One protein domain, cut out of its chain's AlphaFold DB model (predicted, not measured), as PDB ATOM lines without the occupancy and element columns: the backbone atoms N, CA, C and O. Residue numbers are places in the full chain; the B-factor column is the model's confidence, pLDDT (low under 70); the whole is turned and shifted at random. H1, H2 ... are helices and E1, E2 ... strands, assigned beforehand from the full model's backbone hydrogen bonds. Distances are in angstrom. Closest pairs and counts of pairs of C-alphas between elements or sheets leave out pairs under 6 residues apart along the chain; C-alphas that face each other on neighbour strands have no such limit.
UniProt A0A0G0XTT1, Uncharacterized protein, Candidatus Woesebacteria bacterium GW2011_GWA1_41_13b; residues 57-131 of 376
ATOM      1  N   ASP A  57     590.266 445.813 388.317       90.00
ATOM      2  CA  ASP A  57     590.428 444.825 389.380       90.00
ATOM      3  C   ASP A  57     591.727 444.016 389.218       90.00
ATOM      4  O   ASP A  57     592.384 443.739 390.219       90.00
ATOM      5  N   ASP A  58     592.144 443.701 387.983       89.69
ATOM      6  CA  ASP A  58     593.335 442.875 387.719       89.69
ATOM      7  C   ASP A  58     594.555 443.674 387.229       89.69
ATOM      8  O   ASP A  58     595.573 443.089 386.850       89.69
ATOM      9  N   LEU A  59     594.484 445.008 387.225       87.06
ATOM     10  CA  LEU A  59     595.605 445.873 386.852       87.06
ATOM     11  C   LEU A  59     596.256 446.478 388.087       87.06
ATOM     12  O   LEU A  59     595.559 446.907 388.995       87.06
ATOM     13  N   SER A  60     597.583 446.580 388.107       85.81
ATOM     14  CA  SER A  60     598.312 447.257 389.188       85.81
ATOM     15  C   SER A  60     598.444 448.768 388.979       85.81
ATOM     16  O   SER A  60     598.737 449.506 389.914       85.81
ATOM     17  N   THR A  61     598.232 449.255 387.754       87.38
ATOM     18  CA  THR A  61     598.345 450.681 387.429       87.38
ATOM     19  C   THR A  61     597.168 451.465 388.004       87.38
ATOM     20  O   THR A  61     596.013 451.061 387.854       87.38
ATOM     21  N   ARG A  62     597.460 452.600 388.645       90.06
ATOM     22  CA  ARG A  62     596.484 453.531 389.227       90.06
ATOM     23  C   ARG A  62     596.850 454.984 388.857       90.06
ATOM     24  O   ARG A  62     598.039 455.256 388.702       90.06
ATOM     25  N   PRO A  63     595.878 455.906 388.708       91.12
ATOM     26  CA  PRO A  63     594.445 455.648 388.733       91.12
ATOM     27  C   PRO A  63     594.001 454.827 387.514       91.12
ATOM     28  O   PRO A  63     594.534 454.976 386.416       91.12
ATOM     29  N   CYS A  64     593.037 453.936 387.717       94.12
ATOM     30  CA  CYS A  64     592.443 453.124 386.661       94.12
ATOM     31  C   CYS A  64     590.940 453.376 386.596       94.12
ATOM     32  O   CYS A  64     590.293 453.616 387.616       94.12
ATOM     33  N   TYR A  65     590.390 453.318 385.387       95.50
ATOM     34  CA  TYR A  65     588.977 453.542 385.142       95.50
ATOM     35  C   TYR A  65     588.392 452.421 384.294       95.50
ATOM     36  O   TYR A  65     588.970 452.023 383.279       95.50
ATOM     37  N   ASP A  66     587.209 451.955 384.668       95.06
ATOM     38  CA  ASP A  66     586.453 451.001 383.872       95.06
ATOM     39  C   ASP A  66     584.950 451.309 383.896       95.06
ATOM     40  O   ASP A  66     584.456 452.135 384.670       95.06
ATOM     41  N   LYS A  67     584.222 450.663 382.990       93.12
ATOM     42  CA  LYS A  67     582.767 450.709 382.909       93.12
ATOM     43  C   LYS A  67     582.201 449.323 383.160       93.12
ATOM     44  O   LYS A  67     582.534 448.374 382.449       93.12
ATOM     45  N   LYS A  68     581.285 449.219 384.119       90.94
ATOM     46  CA  LYS A  68     580.533 448.004 384.429       90.94
ATOM     47  C   LYS A  68     579.090 448.148 383.959       90.94
ATOM     48  O   LYS A  68     578.390 449.054 384.392       90.94
ATOM     49  N   SER A  69     578.636 447.236 383.106       87.50
ATOM     50  CA  SER A  69     577.258 447.159 382.610       87.50
ATOM     51  C   SER A  69     576.691 445.772 382.898       87.50
ATOM     52  O   SER A  69     576.913 444.820 382.142       87.50
ATOM     53  N   GLY A  70     575.990 445.636 384.027       80.50
ATOM     54  CA  GLY A  70     575.584 444.330 384.552       80.50
ATOM     55  C   GLY A  70     576.802 443.445 384.854       80.50
ATOM     56  O   GLY A  70     577.644 443.803 385.674       80.50
ATOM     57  N   ASN A  71     576.914 442.307 384.159       79.12
ATOM     58  CA  ASN A  71     578.021 441.350 384.324       79.12
ATOM     59  C   ASN A  71     579.225 441.624 383.407       79.12
ATOM     60  O   ASN A  71     580.183 440.854 383.415       79.12
ATOM     61  N   ARG A  72     579.178 442.673 382.577       84.00
ATOM     62  CA  ARG A  72     580.276 443.028 381.665       84.00
ATOM     63  C   ARG A  72     581.090 444.177 382.242       84.00
ATOM     64  O   ARG A  72     580.502 445.155 382.692       84.00
ATOM     65  N   VAL A  73     582.415 444.065 382.175       90.81
ATOM     66  CA  VAL A  73     583.360 445.128 382.539       90.81
ATOM     67  C   VAL A  73     584.228 445.463 381.329       90.81
ATOM     68  O   VAL A  73     584.611 444.564 380.577       90.81
ATOM     69  N   GLN A  74     584.485 446.751 381.125       91.69
ATOM     70  CA  GLN A  74     585.331 447.270 380.059       91.69
ATOM     71  C   GLN A  74     586.268 448.350 380.607       91.69
ATOM     72  O   GLN A  74     585.800 449.392 381.063       91.69
ATOM     73  N   LEU A  75     587.580 448.148 380.475       92.81
ATOM     74  CA  LEU A  75     588.581 449.180 380.746       92.81
ATOM     75  C   LEU A  75     588.401 450.404 379.851       92.81
ATOM     76  O   LEU A  75     588.157 450.295 378.644       92.81
ATOM     77  N   LEU A  76     588.577 451.578 380.446       90.56
ATOM     78  CA  LEU A  76     588.509 452.851 379.750       90.56
ATOM     79  C   LEU A  76     589.924 453.357 379.440       90.56
ATOM     80  O   LEU A  76     590.851 453.218 380.232       90.56
ATOM     81  N   GLY A  77     590.091 453.922 378.242       87.19
ATOM     82  CA  GLY A  77     591.383 454.391 377.735       87.19
ATOM     83  C   GLY A  77     591.750 455.813 378.175       87.19
ATOM     84  O   GLY A  77     591.262 456.331 379.171       87.19
ATOM     85  N   LYS A  78     592.582 456.492 377.375       82.88
ATOM     86  CA  LYS A  78     593.217 457.790 377.699       82.88
ATOM     87  C   LYS A  78     592.279 458.934 378.130       82.88
ATOM     88  O   LYS A  78     592.747 459.865 378.766       82.88
ATOM     89  N   ASN A  79     590.983 458.874 377.814       88.81
ATOM     90  CA  ASN A  79     590.002 459.918 378.156       88.81
ATOM     91  C   ASN A  79     589.125 459.573 379.370       88.81
ATOM     92  O   ASN A  79     588.176 460.300 379.666       88.81
ATOM     93  N   ALA A  80     589.407 458.463 380.050       90.25
ATOM     94  CA  ALA A  80     588.522 457.923 381.070       90.25
ATOM     95  C   ALA A  80     588.285 458.867 382.251       90.25
ATOM     96  O   ALA A  80     587.165 458.948 382.749       90.25
ATOM     97  N   GLU A  81     589.308 459.618 382.657       91.12
ATOM     98  CA  GLU A  81     589.198 460.595 383.738       91.12
ATOM     99  C   GLU A  81     588.178 461.692 383.415       91.12
ATOM    100  O   GLU A  81     587.284 461.960 384.214       91.12
ATOM    101  N   ASN A  82     588.241 462.263 382.210       90.94
ATOM    102  CA  ASN A  82     587.283 463.277 381.767       90.94
ATOM    103  C   ASN A  82     585.857 462.713 381.698       90.94
ATOM    104  O   ASN A  82     584.906 463.382 382.097       90.94
ATOM    105  N   THR A  83     585.701 461.471 381.231       90.12
ATOM    106  CA  THR A  83     584.400 460.785 381.205       90.12
ATOM    107  C   THR A  83     583.848 460.557 382.614       90.12
ATOM    108  O   THR A  83     582.671 460.811 382.860       90.12
ATOM    109  N   PHE A  84     584.691 460.124 383.553       92.75
ATOM    110  CA  PHE A  84     584.305 459.889 384.943       92.75
ATOM    111  C   PHE A  84     583.942 461.190 385.671       92.75
ATOM    112  O   PHE A  84     582.887 461.270 386.299       92.75
ATOM    113  N   ASN A  85     584.759 462.236 385.522       90.88
ATOM    114  CA  ASN A  85     584.490 463.553 386.102       90.88
ATOM    115  C   ASN A  85     583.205 464.163 385.521       90.88
ATOM    116  O   ASN A  85     582.396 464.725 386.256       90.88
ATOM    117  N   GLY A  86     582.967 463.986 384.217       89.31
ATOM    118  CA  GLY A  86     581.707 464.362 383.579       89.31
ATOM    119  C   GLY A  86     580.495 463.619 384.153       89.31
ATOM    120  O   GLY A  86     579.426 464.211 384.267       89.31
ATOM    121  N   CYS A  87     580.649 462.355 384.555       89.50
ATOM    122  CA  CYS A  87     579.582 461.603 385.214       89.50
ATOM    123  C   CYS A  87     579.256 462.179 386.595       89.50
ATOM    124  O   CYS A  87     578.094 462.482 386.859       89.50
ATOM    125  N   ILE A  88     580.266 462.371 387.454       89.12
ATOM    126  CA  ILE A  88     580.063 462.883 388.821       89.12
ATOM    127  C   ILE A  88     579.420 464.271 388.792       89.12
ATOM    128  O   ILE A  88     578.439 464.504 389.489       89.12
ATOM    129  N   ASN A  89     579.912 465.168 387.933       88.31
ATOM    130  CA  ASN A  89     579.427 466.549 387.876       88.31
ATOM    131  C   ASN A  89     577.986 466.678 387.357       88.31
ATOM    132  O   ASN A  89     577.320 467.666 387.652       88.31
ATOM    133  N   ASN A  90     577.505 465.700 386.586       82.31
ATOM    134  CA  ASN A  90     576.143 465.686 386.042       82.31
ATOM    135  C   ASN A  90     575.189 464.767 386.823       82.31
ATOM    136  O   ASN A  90     574.018 464.648 386.461       82.31
ATOM    137  N   SER A  91     575.672 464.100 387.874       77.38
ATOM    138  CA  SER A  91     574.893 463.153 388.669       77.38
ATOM    139  C   SER A  91     574.419 463.786 389.970       77.38
ATOM    140  O   SER A  91     575.172 464.472 390.655       77.38
ATOM    141  N   ALA A  92     573.168 463.519 390.350       74.81
ATOM    142  CA  ALA A  92     572.690 463.854 391.687       74.81
ATOM    143  C   ALA A  92     573.541 463.131 392.762       74.81
ATOM    144  O   ALA A  92     574.037 462.034 392.490       74.81
ATOM    145  N   PRO A  93     573.694 463.684 393.981       69.69
ATOM    146  CA  PRO A  93     574.559 463.116 395.027       69.69
ATOM    147  C   PRO A  93     574.271 461.658 395.402       69.69
ATOM    148  O   PRO A  93     575.155 460.945 395.857       69.69
ATOM    149  N   ASN A  94     573.038 461.193 395.201       73.81
ATOM    150  CA  ASN A  94     572.628 459.809 395.440       73.81
ATOM    151  C   ASN A  94     572.981 458.842 394.292       73.81
ATOM    152  O   ASN A  94     572.695 457.653 394.406       73.81
ATOM    153  N   ASN A  95     573.564 459.335 393.195       80.00
ATOM    154  CA  ASN A  95     573.881 458.551 391.999       80.00
ATOM    155  C   ASN A  95     575.384 458.252 391.827       80.00
ATOM    156  O   ASN A  95     575.798 457.698 390.804       80.00
ATOM    157  N   TYR A  96     576.209 458.613 392.803       88.25
ATOM    158  CA  TYR A  96     577.623 458.266 392.859       88.25
ATOM    159  C   TYR A  96     578.024 458.038 394.319       88.25
ATOM    160  O   TYR A  96     577.321 458.450 395.239       88.25
ATOM    161  N   GLY A  97     579.135 457.352 394.551       85.19
ATOM    162  CA  GLY A  97     579.579 457.044 395.906       85.19
ATOM    163  C   GLY A  97     580.817 456.168 395.923       85.19
ATOM    164  O   GLY A  97     581.452 455.952 394.893       85.19
ATOM    165  N   ASP A  98     581.134 455.641 397.100       91.75
ATOM    166  CA  ASP A  98     582.314 454.815 397.332       91.75
ATOM    167  C   ASP A  98     581.918 453.422 397.836       91.75
ATOM    168  O   ASP A  98     580.941 453.261 398.571       91.75
ATOM    169  N   PHE A  99     582.702 452.408 397.479       86.50
ATOM    170  CA  PHE A  99     582.665 451.087 398.107       86.50
ATOM    171  C   PHE A  99     584.069 450.481 398.138       86.50
ATOM    172  O   PHE A  99     584.997 451.010 397.533       86.50
ATOM    173  N   TYR A 100     584.226 449.364 398.848       88.44
ATOM    174  CA  TYR A 100     585.489 448.633 398.911       88.44
ATOM    175  C   TYR A 100     585.368 447.294 398.194       88.44
ATOM    176  O   TYR A 100     584.380 446.579 398.375       88.44
ATOM    177  N   GLN A 101     586.379 446.939 397.405       88.00
ATOM    178  CA  GLN A 101     586.455 445.635 396.752       88.00
ATOM    179  C   GLN A 101     587.895 445.143 396.625       88.00
ATOM    180  O   GLN A 101     588.839 445.927 396.605       88.00
ATOM    181  N   LYS A 102     588.052 443.827 396.507       88.69
ATOM    182  CA  LYS A 102     589.348 443.198 396.275       88.69
ATOM    183  C   LYS A 102     589.854 443.494 394.863       88.69
ATOM    184  O   LYS A 102     589.090 443.376 393.904       88.69
ATOM    185  N   THR A 103     591.132 443.837 394.750       90.88
ATOM    186  CA  THR A 103     591.857 444.035 393.489       90.88
ATOM    187  C   THR A 103     593.247 443.403 393.581       90.88
ATOM    188  O   THR A 103     593.650 442.893 394.628       90.88
ATOM    189  N   VAL A 104     594.005 443.424 392.484       86.88
ATOM    190  CA  VAL A 104     595.417 443.008 392.480       86.88
ATOM    191  C   VAL A 104     596.318 443.975 393.263       86.88
ATOM    192  O   VAL A 104     597.430 443.602 393.624       86.88
ATOM    193  N   VAL A 105     595.855 445.207 393.521       80.56
ATOM    194  CA  VAL A 105     596.592 446.213 394.304       80.56
ATOM    195  C   VAL A 105     596.385 445.990 395.803       80.56
ATOM    196  O   VAL A 105     597.352 446.073 396.555       80.56
ATOM    197  N   CYS A 106     595.163 445.661 396.244       84.25
ATOM    198  CA  CYS A 106     594.901 445.317 397.643       84.25
ATOM    199  C   CYS A 106     593.608 444.532 397.889       84.25
ATOM    200  O   CYS A 106     592.682 444.515 397.080       84.25
ATOM    201  N   ASP A 107     593.535 443.902 399.067       81.81
ATOM    202  CA  ASP A 107     592.387 443.092 399.495       81.81
ATOM    203  C   ASP A 107     591.085 443.894 399.641       81.81
ATOM    204  O   ASP A 107     589.999 443.340 399.459       81.81
ATOM    205  N   GLN A 108     591.182 445.192 399.938       84.44
ATOM    206  CA  GLN A 108     590.056 446.121 400.013       84.44
ATOM    207  C   GLN A 108     590.464 447.490 399.453       84.44
ATOM    208  O   GLN A 108     590.787 448.407 400.199       84.44
ATOM    209  N   GLU A 109     590.451 447.648 398.136       91.50
ATOM    210  CA  GLU A 109     590.671 448.941 397.485       91.50
ATOM    211  C   GLU A 109     589.391 449.784 397.515       91.50
ATOM    212  O   GLU A 109     588.301 449.273 397.235       91.50
ATOM    213  N   LYS A 110     589.517 451.074 397.844       90.75
ATOM    214  CA  LYS A 110     588.430 452.042 397.708       90.75
ATOM    215  C   LYS A 110     588.161 452.308 396.226       90.75
ATOM    216  O   LYS A 110     589.054 452.696 395.476       90.75
ATOM    217  N   VAL A 111     586.910 452.142 395.818       92.62
ATOM    218  CA  VAL A 111     586.446 452.378 394.452       92.62
ATOM    219  C   VAL A 111     585.328 453.402 394.482       92.62
ATOM    220  O   VAL A 111     584.282 453.175 395.094       92.62
ATOM    221  N   THR A 112     585.535 454.512 393.781       94.38
ATOM    222  CA  THR A 112     584.490 455.515 393.569       94.38
ATOM    223  C   THR A 112     583.725 455.162 392.301       94.38
ATOM    224  O   THR A 112     584.327 454.874 391.266       94.38
ATOM    225  N   TYR A 113     582.399 455.193 392.352       93.69
ATOM    226  CA  TYR A 113     581.539 454.929 391.204       93.69
ATOM    227  C   TYR A 113     580.574 456.070 390.939       93.69
ATOM    228  O   TYR A 113     580.204 456.801 391.849       93.69
ATOM    229  N   CYS A 114     580.116 456.157 389.696       91.44
ATOM    230  CA  CYS A 114     579.033 457.025 389.262       91.44
ATOM    231  C   CYS A 114     578.120 456.272 388.284       91.44
ATOM    232  O   CYS A 114     578.606 455.491 387.458       91.44
ATOM    233  N   HIS A 115     576.804 456.471 388.380       87.00
ATOM    234  CA  HIS A 115     575.847 455.830 387.481       87.00
ATOM    235  C   HIS A 115     575.860 456.455 386.082       87.00
ATOM    236  O   HIS A 115     575.562 457.632 385.900       87.00
ATOM    237  N   ASP A 116     576.115 455.629 385.069       79.31
ATOM    238  CA  ASP A 116     576.047 456.031 383.661       79.31
ATOM    239  C   ASP A 116     574.649 455.726 383.092       79.31
ATOM    240  O   ASP A 116     574.391 454.703 382.437       79.31
ATOM    241  N   GLY A 117     573.703 456.600 383.445       75.56
ATOM    242  CA  GLY A 117     572.298 456.514 383.052       75.56
ATOM    243  C   GLY A 117     571.489 455.520 383.891       75.56
ATOM    244  O   GLY A 117     570.881 455.895 384.888       75.56
ATOM    245  N   LYS A 118     571.417 454.246 383.470       65.94
ATOM    246  CA  LYS A 118     570.656 453.203 384.196       65.94
ATOM    247  C   LYS A 118     571.389 452.791 385.477       65.94
ATOM    248  O   LYS A 118     572.605 452.637 385.453       65.94
ATOM    249  N   SER A 119     570.652 452.457 386.541       65.38
ATOM    250  CA  SER A 119     571.223 452.077 387.850       65.38
ATOM    251  C   SER A 119     572.179 450.873 387.823       65.38
ATOM    252  O   SER A 119     573.030 450.746 388.691       65.38
ATOM    253  N   ALA A 120     572.096 449.989 386.827       70.94
ATOM    254  CA  ALA A 120     573.003 448.841 386.691       70.94
ATOM    255  C   ALA A 120     574.311 449.145 385.927       70.94
ATOM    256  O   ALA A 120     575.131 448.241 385.739       70.94
ATOM    257  N   ASN A 121     574.485 450.382 385.444       83.19
ATOM    258  CA  ASN A 121     575.672 450.828 384.724       83.19
ATOM    259  C   ASN A 121     576.503 451.763 385.600       83.19
ATOM    260  O   ASN A 121     576.004 452.789 386.056       83.19
ATOM    261  N   PHE A 122     577.776 451.434 385.777       89.69
ATOM    262  CA  PHE A 122     578.700 452.172 386.626       89.69
ATOM    263  C   PHE A 122     579.939 452.558 385.828       89.69
ATOM    264  O   PHE A 122     580.547 451.701 385.186       89.69
ATOM    265  N   LEU A 123     580.341 453.820 385.911       93.19
ATOM    266  CA  LEU A 123     581.727 454.219 385.684       93.19
ATOM    267  C   LEU A 123     582.441 454.129 387.029       93.19
ATOM    268  O   LEU A 123     581.926 454.647 388.018       93.19
ATOM    269  N   ARG A 124     583.586 453.449 387.080       94.69
ATOM    270  CA  ARG A 124     584.345 453.213 388.313       94.69
ATOM    271  C   ARG A 124     585.747 453.797 388.192       94.69
ATOM    272  O   ARG A 124     586.364 453.695 387.133       94.69
ATOM    273  N   LYS A 125     586.237 454.378 389.284       95.69
ATOM    274  CA  LYS A 125     587.595 454.896 389.459       95.69
ATOM    275  C   LYS A 125     588.271 454.151 390.605       95.69
ATOM    276  O   LYS A 125     587.745 454.097 391.714       95.69
ATOM    277  N   PHE A 126     589.456 453.639 390.315       94.50
ATOM    278  CA  PHE A 126     590.334 452.914 391.218       94.50
ATOM    279  C   PHE A 126     591.576 453.769 391.438       94.50
ATOM    280  O   PHE A 126     592.266 454.099 390.470       94.50
ATOM    281  N   THR A 127     591.849 454.177 392.672       87.06
ATOM    282  CA  THR A 127     592.948 455.100 393.010       87.06
ATOM    283  C   THR A 127     594.165 454.406 393.609       87.06
ATOM    284  O   THR A 127     595.230 455.014 393.655       87.06
ATOM    285  N   GLY A 128     594.049 453.138 394.003       84.88
ATOM    286  CA  GLY A 128     595.050 452.454 394.821       84.88
ATOM    287  C   GLY A 128     594.930 452.772 396.310       84.88
ATOM    288  O   GLY A 128     595.805 452.377 397.075       84.88
ATOM    289  N   ASP A 129     593.859 453.458 396.732       84.94
ATOM    290  CA  ASP A 129     593.598 453.748 398.141       84.94
ATOM    291  C   ASP A 129     593.139 452.471 398.843       84.94
ATOM    292  O   ASP A 129     591.957 452.117 398.884       84.94
ATOM    293  N   CYS A 130     594.108 451.738 399.365       85.44
ATOM    294  CA  CYS A 130     593.858 450.513 400.089       85.44
ATOM    295  C   CYS A 130     593.293 450.835 401.463       85.44
ATOM    296  O   CYS A 130     593.916 451.541 402.258       85.44
ATOM    297  N   LYS A 131     592.129 450.263 401.772       77.38
ATOM    298  CA  LYS A 131     591.703 450.132 403.154       77.38
ATOM    299  C   LYS A 131     592.749 449.271 403.831       77.38
ATOM    300  O   LYS A 131     592.886 448.086 403.522       77.38
TER     301      LYS A 131
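AT A GLANCE: This is residues 57 to 131 of the 376 residues of an uncharacterized protein of Candidatus Woesebacteria bacterium GW2011_GWA1_41_13b (UniProt A0A0G0XTT1). One strongly twisted antiparallel sheet of five strands has a single helix, H1, packed slantwise over one of its faces, two layers in all. The hairpin of E1 and E2 makes one side of the sheet, the hairpin of E3 and E4 makes the other, and the long strand E5 runs between E1 and E4. Of the 75 residues printed, 11 are in the named helix and 33 in the named strands, a mixed class, with the order E1, E2, H1, E3, E4, E5 along the chain and E2, E1, E5, E4, E3 across the sheet. The whole is compact and rounded, with a radius of gyration of the C-alphas of 11.6 A and spans of 29 by 25 by 23 A.

HOW THE PARTS SIT: E1, residues 64 to 69, and E2, residues 72 to 75, form a hairpin, antiparallel at 156 degrees, with N 67 and O 74 2.8 A apart, within hydrogen-bond range. E1 is also the antiparallel neighbour of E5, residues 121 to 130, with N 66 and O 124 3.1 A apart. E5 and E4, residues 109 to 115, form a hairpin with N 112 and O 125 3.1 A apart. E4 forms another hairpin with E3, residues 96 to 101, where N 99 and O 111 are 3.0 A apart. E3, E4 and E5 are a meander, each strand the antiparallel neighbour of the one before. E2 and E3 are the edge strands and are apart. From edge to edge the strands' lines turn by 95 degrees, and E5 bends by 70 degrees at residue 127. H1, residues 80 to 90, is on the sheet at a height of 9.0 A, over E4 and, only just, over E5, on which 3 of its 11 C-alphas fall. On the local plane it stands at 57 degrees to E4, slantwise to the strands but only just. The closest C-alphas of H1 and E4 are those of Ile 88 and Cys 114, 6.0 A apart. In H1 every O i to N i+4 pair is within hydrogen-bond range.

IN THESE COORDINATES: E1 begins at C-alpha 64 (592.443, 453.124, 386.661) and is 16.8 A long; E2 is 10.4 A long. H1 begins at C-alpha 80 (588.522, 457.923, 381.070) and is 15.4 A long. E3 measures 15.9 A and E4 19.2 A. E5 measures 23.8 A and ends at C-alpha 130 (593.858, 450.513, 400.089).

THE WHOLE: The two C-alphas farthest apart, those of Asn 90 and Asp 107, are 30.9 A apart. The printed part has no cut. No link is long; that from E3 to E4, 7 residues, is short, and the others are tight. The mean pLDDT of the printed part is 86.7, with residues 93, 118 and 119 under 70.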